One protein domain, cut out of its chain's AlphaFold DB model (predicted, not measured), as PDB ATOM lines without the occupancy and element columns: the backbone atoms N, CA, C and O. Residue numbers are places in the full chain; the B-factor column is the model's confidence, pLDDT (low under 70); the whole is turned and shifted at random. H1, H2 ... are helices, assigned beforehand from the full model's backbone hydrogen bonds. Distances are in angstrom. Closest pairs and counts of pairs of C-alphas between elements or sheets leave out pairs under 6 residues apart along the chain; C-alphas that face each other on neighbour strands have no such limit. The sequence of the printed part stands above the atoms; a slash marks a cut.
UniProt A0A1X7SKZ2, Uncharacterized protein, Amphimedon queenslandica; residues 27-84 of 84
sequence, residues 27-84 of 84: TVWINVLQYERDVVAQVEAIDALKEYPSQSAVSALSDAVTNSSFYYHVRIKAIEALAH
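Overview. This is residues 27 to 84 of the 84 residues of an uncharacterized protein of Amphimedon queenslandica (UniProt A0A1X7SKZ2). Four short helices stand side by side, seen end on as a diamond: H2 and H3 lie at two facing corners, and H1 and H4 at the other two, apart from each other. H2, H3 and H4 form an up-and-down bundle, and H1 packs along H2 and H3 on the side away from H4, running against H2. The printed part has 58 residues with four named helices, H1, H2, H3 and H4 in chain order, and no named strand; the class is all helix. The whole is compact, with a radius of gyration of the C-alphas of 9.6 A and spans of 25 by 21 by 15 A.

Along the chain. H3, the longest helix, holds residues 55 to 66 and measures 16.9 A from first to last C-alpha; it begins at C-alpha 55, at (101.537, 72.695, 5.489). H4 follows it with residues 72 to 82 and measures 15.7 A, ending at C-alpha 82, at (101.129, 69.373, 16.391). H2 comes before H3, with residues 39 to 49 and 15.2 A. H1 holds residues 27 to 35, measures 12.1 A and begins at C-alpha 27, at (111.175, 67.353, 2.847).

Arrangement. H2 and H3 are the hub, touching three other helices each. H2, H3 and H4 make a bundle, helices side by side, that is up and down, each running against the one before it. H3 and H4 touch at a shallow tilt of 31 degrees, opposite ways, and their closest C-alphas, those of Val 65 and Arg 75, are 4.6 A apart. H2 and H4 touch the same way at a shallow tilt of 4 degrees, closest at the C-alphas of Val 43 and Val 74, 6.0 A apart. H2 and H3 only just touch, with 3 pairs of C-alphas within 8 A, made by residues 57 to 61 of H3 alone. Their closest C-alphas, those of Leu 49 and Ala 57, are 5.9 A apart, and their shallow tilt of 34 degrees, opposite ways, is only just short of steep. H1 touches H2, opposite ways at a shallow tilt of 31 degrees, with the C-alphas of Trp 29 and Ala 45 closest at 4.9 A. H1 also touches H3, the same way at a shallow tilt of 19 degrees, with the C-alphas of Ile 30 and Ala 60 closest at 6.2 A. H1 and H4 are apart. H1 and H2, H2 and H3, and H3 and H4 are helical hairpins. In H1, H2, H3 and H4 every O i to N i+4 pair is within hydrogen-bond range.

Size, cuts and confidence. The two C-alphas farthest apart, those of Pro 53 and Ser 69, are 25.2 A apart. The printed part has no cut and ends at His 84, the chain's last residue. The links H1 to H2, H2 to H3 and H3 to H4 are tight. The mean pLDDT of the printed part is 95.3, and no printed residue is under 70.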
ATOM      1  N   THR A  27     111.390  68.486   3.764       93.06
ATOM      2  CA  THR A  27     111.175  67.353   2.847       93.06
ATOM      3  C   THR A  27     111.984  66.110   3.225       93.06
ATOM      4  O   THR A  27     111.498  64.991   3.071       93.06
ATOM      5  N   VAL A  28     113.211  66.276   3.737       93.56
ATOM      6  CA  VAL A  28     114.047  65.139   4.159       93.56
ATOM      7  C   VAL A  28     113.427  64.455   5.374       93.56
ATOM      8  O   VAL A  28     113.311  63.233   5.398       93.56
ATOM      9  N   TRP A  29     112.963  65.232   6.350       94.75
ATOM     10  CA  TRP A  29     112.316  64.704   7.550       94.75
ATOM     11  C   TRP A  29     110.951  64.085   7.260       94.75
ATOM     12  O   TRP A  29     110.623  63.047   7.827       94.75
ATOM     13  N   ILE A  30     110.192  64.653   6.320       95.81
ATOM     14  CA  ILE A  30     108.953  64.045   5.818       95.81
ATOM     15  C   ILE A  30     109.255  62.677   5.201       95.81
ATOM     16  O   ILE A  30     108.563  61.709   5.506       95.81
ATOM     17  N   ASN A  31     110.310  62.564   4.389       94.62
ATOM     18  CA  ASN A  31     110.706  61.279   3.813       94.62
ATOM     19  C   ASN A  31     111.108  60.267   4.897       94.62
ATOM     20  O   ASN A  31     110.684  59.114   4.830       94.62
ATOM     21  N   VAL A  32     111.874  60.686   5.915       95.00
ATOM     22  CA  VAL A  32     112.186  59.818   7.065       95.00
ATOM     23  C   VAL A  32     110.891  59.332   7.707       95.00
ATOM     24  O   VAL A  32     110.693  58.131   7.848       95.00
ATOM     25  N   LEU A  33     109.965  60.237   8.023       95.31
ATOM     26  CA  LEU A  33     108.718  59.877   8.689       95.31
ATOM     27  C   LEU A  33     107.832  58.959   7.831       95.31
ATOM     28  O   LEU A  33     107.157  58.099   8.376       95.31
ATOM     29  N   GLN A  34     107.837  59.097   6.504       92.56
ATOM     30  CA  GLN A  34     107.003  58.283   5.613       92.56
ATOM     31  C   GLN A  34     107.549  56.874   5.358       92.56
ATOM     32  O   GLN A  34     106.767  55.933   5.203       92.56
ATOM     33  N   TYR A  35     108.870  56.722   5.271       92.62
ATOM     34  CA  TYR A  35     109.480  55.500   4.742       92.62
ATOM     35  C   TYR A  35     110.374  54.764   5.741       92.62
ATOM     36  O   TYR A  35     110.619  53.568   5.563       92.62
ATOM     37  N   GLU A  36     110.864  55.442   6.780       93.25
ATOM     38  CA  GLU A  36     111.738  54.829   7.772       93.25
ATOM     39  C   GLU A  36     110.933  53.976   8.758       93.25
ATOM     40  O   GLU A  36     109.835  54.332   9.188       93.25
ATOM     41  N   ARG A  37     111.489  52.818   9.116       92.56
ATOM     42  CA  ARG A  37     110.872  51.881  10.070       92.56
ATOM     43  C   ARG A  37     111.472  51.993  11.461       92.56
ATOM     44  O   ARG A  37     110.875  51.502  12.417       92.56
ATOM     45  N   ASP A  38     112.654  52.589  11.555       94.75
ATOM     46  CA  ASP A  38     113.318  52.816  12.824       94.75
ATOM     47  C   ASP A  38     112.552  53.844  13.667       94.75
ATOM     48  O   ASP A  38     112.329  54.983  13.257       94.75
ATOM     49  N   VAL A  39     112.152  53.421  14.865       95.81
ATOM     50  CA  VAL A  39     111.356  54.238  15.789       95.81
ATOM     51  C   VAL A  39     112.126  55.478  16.232       95.81
ATOM     52  O   VAL A  39     111.514  56.522  16.445       95.81
ATOM     53  N   VAL A  40     113.452  55.394  16.367       94.38
ATOM     54  CA  VAL A  40     114.232  56.542  16.823       94.38
ATOM     55  C   VAL A  40     114.345  57.585  15.721       94.38
ATOM     56  O   VAL A  40     114.073  58.752  15.977       94.38
ATOM     57  N   ALA A  41     114.630  57.170  14.488       94.56
ATOM     58  CA  ALA A  41     114.638  58.063  13.333       94.56
ATOM     59  C   ALA A  41     113.273  58.738  13.108       94.56
ATOM     60  O   ALA A  41     113.219  59.919  12.775       94.56
ATOM     61  N   GLN A  42     112.164  58.024  13.337       96.75
ATOM     62  CA  GLN A  42     110.819  58.612  13.294       96.75
ATOM     63  C   GLN A  42     110.637  59.708  14.354       96.75
ATOM     64  O   GLN A  42     110.092  60.765  14.048       96.75
ATOM     65  N   VAL A  43     111.099  59.480  15.590       96.19
ATOM     66  CA  VAL A  43     111.039  60.492  16.658       96.19
ATOM     67  C   VAL A  43     111.939  61.685  16.337       96.19
ATOM     68  O   VAL A  43     111.480  62.816  16.449       96.19
ATOM     69  N   GLU A  44     113.168  61.456  15.863       94.31
ATOM     70  CA  GLU A  44     114.075  62.529  15.428       94.31
ATOM     71  C   GLU A  44     113.446  63.371  14.302       94.31
ATOM     72  O   GLU A  44     113.537  64.599  14.321       94.31
ATOM     73  N   ALA A  45     112.752  62.737  13.350       95.44
ATOM     74  CA  ALA A  45     112.039  63.438  12.288       95.44
ATOM     75  C   ALA A  45     110.858  64.265  12.811       95.44
ATOM     76  O   ALA A  45     110.659  65.386  12.348       95.44
ATOM     77  N   ILE A  46     110.094  63.752  13.779       96.62
ATOM     78  CA  ILE A  46     108.996  64.496  14.417       96.62
ATOM     79  C   ILE A  46     109.533  65.721  15.160       96.62
ATOM     80  O   ILE A  46     109.010  66.820  14.977       96.62
ATOM     81  N   ASP A  47     110.588  65.545  15.958       94.75
ATOM     82  CA  ASP A  47     111.213  66.634  16.711       94.75
ATOM     83  C   ASP A  47     111.785  67.705  15.774       94.75
ATOM     84  O   ASP A  47     111.677  68.894  16.061       94.75
ATOM     85  N   ALA A  48     112.344  67.304  14.628       94.00
ATOM     86  CA  ALA A  48     112.780  68.246  13.609       94.00
ATOM     87  C   ALA A  48     111.593  68.969  12.956       94.00
ATOM     88  O   ALA A  48     111.609  70.194  12.873       94.00
ATOM     89  N   LEU A  49     110.555  68.240  12.522       95.38
ATOM     90  CA  LEU A  49     109.383  68.791  11.825       95.38
ATOM     91  C   LEU A  49     108.574  69.771  12.671       95.38
ATOM     92  O   LEU A  49     107.983  70.692  12.116       95.38
ATOM     93  N   LYS A  50     108.599  69.619  13.996       94.19
ATOM     94  CA  LYS A  50     108.024  70.573  14.949       94.19
ATOM     95  C   LYS A  50     108.525  72.010  14.739       94.19
ATOM     96  O   LYS A  50     107.779  72.957  14.959       94.19
ATOM     97  N   GLU A  51     109.767  72.182  14.290       92.19
ATOM     98  CA  GLU A  51     110.373  73.498  14.054       92.19
ATOM     99  C   GLU A  51     109.997  74.098  12.678       92.19
ATOM    100  O   GLU A  51     110.349  75.242  12.385       92.19
ATOM    101  N   TYR A  52     109.279  73.354  11.821       91.25
ATOM    102  CA  TYR A  52     108.876  73.789  10.479       91.25
ATOM    103  C   TYR A  52     107.354  73.985  10.395       91.25
ATOM    104  O   TYR A  52     106.612  73.013  10.262       91.25
ATOM    105  N   PRO A  53     106.849  75.231  10.350       85.50
ATOM    106  CA  PRO A  53     105.417  75.510  10.230       85.50
ATOM    107  C   PRO A  53     104.919  75.397   8.774       85.50
ATOM    108  O   PRO A  53     104.193  76.263   8.284       85.50
ATOM    109  N   SER A  54     105.343  74.366   8.034       93.94
ATOM    110  CA  SER A  54     104.906  74.134   6.652       93.94
ATOM    111  C   SER A  54     103.646  73.262   6.614       93.94
ATOM    112  O   SER A  54     103.472  72.349   7.420       93.94
ATOM    113  N   GLN A  55     102.753  73.507   5.648       95.25
ATOM    114  CA  GLN A  55     101.537  72.695   5.489       95.25
ATOM    115  C   GLN A  55     101.868  71.211   5.270       95.25
ATOM    116  O   GLN A  55     101.152  70.338   5.753       95.25
ATOM    117  N   SER A  56     102.967  70.929   4.567       96.06
ATOM    118  CA  SER A  56     103.454  69.571   4.327       96.06
ATOM    119  C   SER A  56     103.912  68.889   5.617       96.06
ATOM    120  O   SER A  56     103.596  67.719   5.816       96.06
ATOM    121  N   ALA A  57     104.602  69.613   6.507       96.00
ATOM    122  CA  ALA A  57     105.005  69.098   7.813       96.00
ATOM    123  C   ALA A  57     103.782  68.768   8.684       96.00
ATOM    124  O   ALA A  57     103.697  67.670   9.227       96.00
ATOM    125  N   VAL A  58     102.790  69.666   8.737       96.31
ATOM    126  CA  VAL A  58     101.534  69.442   9.479       96.31
ATOM    127  C   VAL A  58     100.784  68.215   8.956       96.31
ATOM    128  O   VAL A  58     100.321  67.391   9.749       96.31
ATOM    129  N   SER A  59     100.685  68.057   7.633       97.38
ATOM    130  CA  SER A  59     100.062  66.875   7.029       97.38
ATOM    131  C   SER A  59     100.826  65.595   7.379       97.38
ATOM    132  O   SER A  59     100.215  64.636   7.834       97.38
ATOM    133  N   ALA A  60     102.160  65.597   7.264       97.25
ATOM    134  CA  ALA A  60     102.982  64.430   7.589       97.25
ATOM    135  C   ALA A  60     102.879  64.030   9.074       97.25
ATOM    136  O   ALA A  60     102.773  62.845   9.394       97.25
ATOM    137  N   LEU A  61     102.861  65.006   9.986       97.56
ATOM    138  CA  LEU A  61     102.640  64.762  11.413       97.56
ATOM    139  C   LEU A  61     101.230  64.211  11.675       97.56
ATOM    140  O   LEU A  61     101.078  63.268  12.446       97.56
ATOM    141  N   SER A  62     100.205  64.738  11.001       97.62
ATOM    142  CA  SER A  62      98.824  64.242  11.115       97.62
ATOM    143  C   SER A  62      98.689  62.793  10.628       97.62
ATOM    144  O   SER A  62      98.042  61.969  11.282       97.62
ATOM    145  N   ASP A  63      99.357  62.453   9.526       97.75
ATOM    146  CA  ASP A  63      99.431  61.083   9.018       97.75
ATOM    147  C   ASP A  63     100.123  60.160  10.035       97.75
ATOM    148  O   ASP A  63      99.632  59.067  10.323       97.75
ATOM    149  N   ALA A  64     101.212  60.617  10.665       97.56
ATOM    150  CA  ALA A  64     101.900  59.857  11.707       97.56
ATOM    151  C   ALA A  64     101.007  59.577  12.928       97.56
ATOM    152  O   ALA A  64     101.047  58.467  13.461       97.56
ATOM    153  N   VAL A  65     100.161  60.528  13.346       98.00
ATOM    154  CA  VAL A  65      99.200  60.329  14.452       98.00
ATOM    155  C   VAL A  65      98.196  59.221  14.142       98.00
ATOM    156  O   VAL A  65      97.812  58.465  15.033       98.00
ATOM    157  N   THR A  66      97.758  59.105  12.891       97.19
ATOM    158  CA  THR A  66      96.728  58.128  12.499       97.19
ATOM    159  C   THR A  66      97.309  56.786  12.045       97.19
ATOM    160  O   THR A  66      96.571  55.804  11.923       97.19
ATOM    161  N   ASN A  67      98.631  56.691  11.871       96.81
ATOM    162  CA  ASN A  67      99.296  55.476  11.420       96.81
ATOM    163  C   ASN A  67      99.333  54.388  12.512       96.81
ATOM    164  O   ASN A  67     100.146  54.399  13.445       96.81
ATOM    165  N   SER A  68      98.463  53.385  12.374       95.94
ATOM    166  CA  SER A  68      98.366  52.251  13.304       95.94
ATOM    167  C   SER A  68      99.617  51.367  13.336       95.94
ATOM    168  O   SER A  68      99.845  50.694  14.342       95.94
ATOM    169  N   SER A  69     100.449  51.404  12.291       95.12
ATOM    170  CA  SER A  69     101.701  50.638  12.220       95.12
ATOM    171  C   SER A  69     102.828  51.268  13.042       95.12
ATOM    172  O   SER A  69     103.820  50.602  13.327       95.12
ATOM    173  N   PHE A  70     102.696  52.539  13.430       97.56
ATOM    174  CA  PHE A  70     103.696  53.202  14.260       97.56
ATOM    175  C   PHE A  70     103.611  52.747  15.715       97.56
ATOM    176  O   PHE A  70     102.547  52.403  16.240       97.56
ATOM    177  N   TYR A  71     104.753  52.778  16.395       97.62
ATOM    178  CA  TYR A  71     104.801  52.571  17.833       97.62
ATOM    179  C   TYR A  71     103.986  53.661  18.548       97.62
ATOM    180  O   TYR A  71     104.017  54.827  18.159       97.62
ATOM    181  N   TYR A  72     103.245  53.302  19.602       97.50
ATOM    182  CA  TYR A  72     102.294  54.226  20.237       97.50
ATOM    183  C   TYR A  72     102.953  55.536  20.697       97.50
ATOM    184  O   TYR A  72     102.341  56.595  20.590       97.50
ATOM    185  N   HIS A  73     104.206  55.480  21.159       97.69
ATOM    186  CA  HIS A  73     104.923  56.660  21.632       97.69
ATOM    187  C   HIS A  73     105.318  57.610  20.490       97.69
ATOM    188  O   HIS A  73     105.330  58.819  20.690       97.69
ATOM    189  N   VAL A  74     105.567  57.090  19.282       98.12
ATOM    190  CA  VAL A  74     105.797  57.914  18.079       98.12
ATOM    191  C   VAL A  74     104.542  58.728  17.767       98.12
ATOM    192  O   VAL A  74     104.624  59.927  17.529       98.12
ATOM    193  N   ARG A  75     103.361  58.103  17.857       98.31
ATOM    194  CA  ARG A  75     102.086  58.810  17.662       98.31
ATOM    195  C   ARG A  75     101.849  59.889  18.714       98.31
ATOM    196  O   ARG A  75     101.421  60.981  18.362       98.31
ATOM    197  N   ILE A  76     102.149  59.609  19.986       98.19
ATOM    198  CA  ILE A  76     102.062  60.612  21.063       98.19
ATOM    199  C   ILE A  76     102.990  61.793  20.760       98.19
ATOM    200  O   ILE A  76     102.548  62.935  20.820       98.19
ATOM    201  N   LYS A  77     104.238  61.527  20.355       98.00
ATOM    202  CA  LYS A  77     105.195  62.569  19.963       98.00
ATOM    203  C   LYS A  77     104.692  63.423  18.801       98.00
ATOM    204  O   LYS A  77     104.819  64.639  18.849       98.00
ATOM    205  N   ALA A  78     104.072  62.812  17.793       97.62
ATOM    206  CA  ALA A  78     103.476  63.552  16.683       97.62
ATOM    207  C   ALA A  78     102.317  64.462  17.140       97.62
ATOM    208  O   ALA A  78     102.222  65.598  16.683       97.62
ATOM    209  N   ILE A  79     101.479  64.012  18.087       97.44
ATOM    210  CA  ILE A  79     100.432  64.854  18.698       97.44
ATOM    211  C   ILE A  79     101.060  66.028  19.461       97.44
ATOM    212  O   ILE A  79     100.611  67.161  19.310       97.44
ATOM    213  N   GLU A  80     102.099  65.774  20.261       96.94
ATOM    214  CA  GLU A  80     102.824  66.822  20.994       96.94
ATOM    215  C   GLU A  80     103.441  67.860  20.046       96.94
ATOM    216  O   GLU A  80     103.401  69.052  20.344       96.94
ATOM    217  N   ALA A  81     103.980  67.424  18.903       96.31
ATOM    218  CA  ALA A  81     104.533  68.311  17.885       96.31
ATOM    219  C   ALA A  81     103.457  69.174  17.209       96.31
ATOM    220  O   ALA A  81     103.698  70.349  16.970       96.31
ATOM    221  N   LEU A  82     102.265  68.624  16.949       95.62
ATOM    222  CA  LEU A  82     101.129  69.373  16.391       95.62
ATOM    223  C   LEU A  82     100.508  70.373  17.376       95.62
ATOM    224  O   LEU A  82      99.848  71.317  16.950       95.62
ATOM    225  N   ALA A  83     100.653  70.136  18.679       94.00
ATOM    226  CA  ALA A  83     100.114  71.003  19.724       94.00
ATOM    227  C   ALA A  83     101.038  72.181  20.087       94.00
ATOM    228  O   ALA A  83     100.628  73.038  20.873       94.00
ATOM    229  N   HIS A  84     102.275  72.185  19.583       81.31
ATOM    230  CA  HIS A  84     103.262  73.236  19.816       81.31
ATOM    231  C   HIS A  84     103.011  74.463  18.942       81.31
ATOM    232  O   HIS A  84     103.148  75.579  19.491       81.31
TER     233      HIS A  84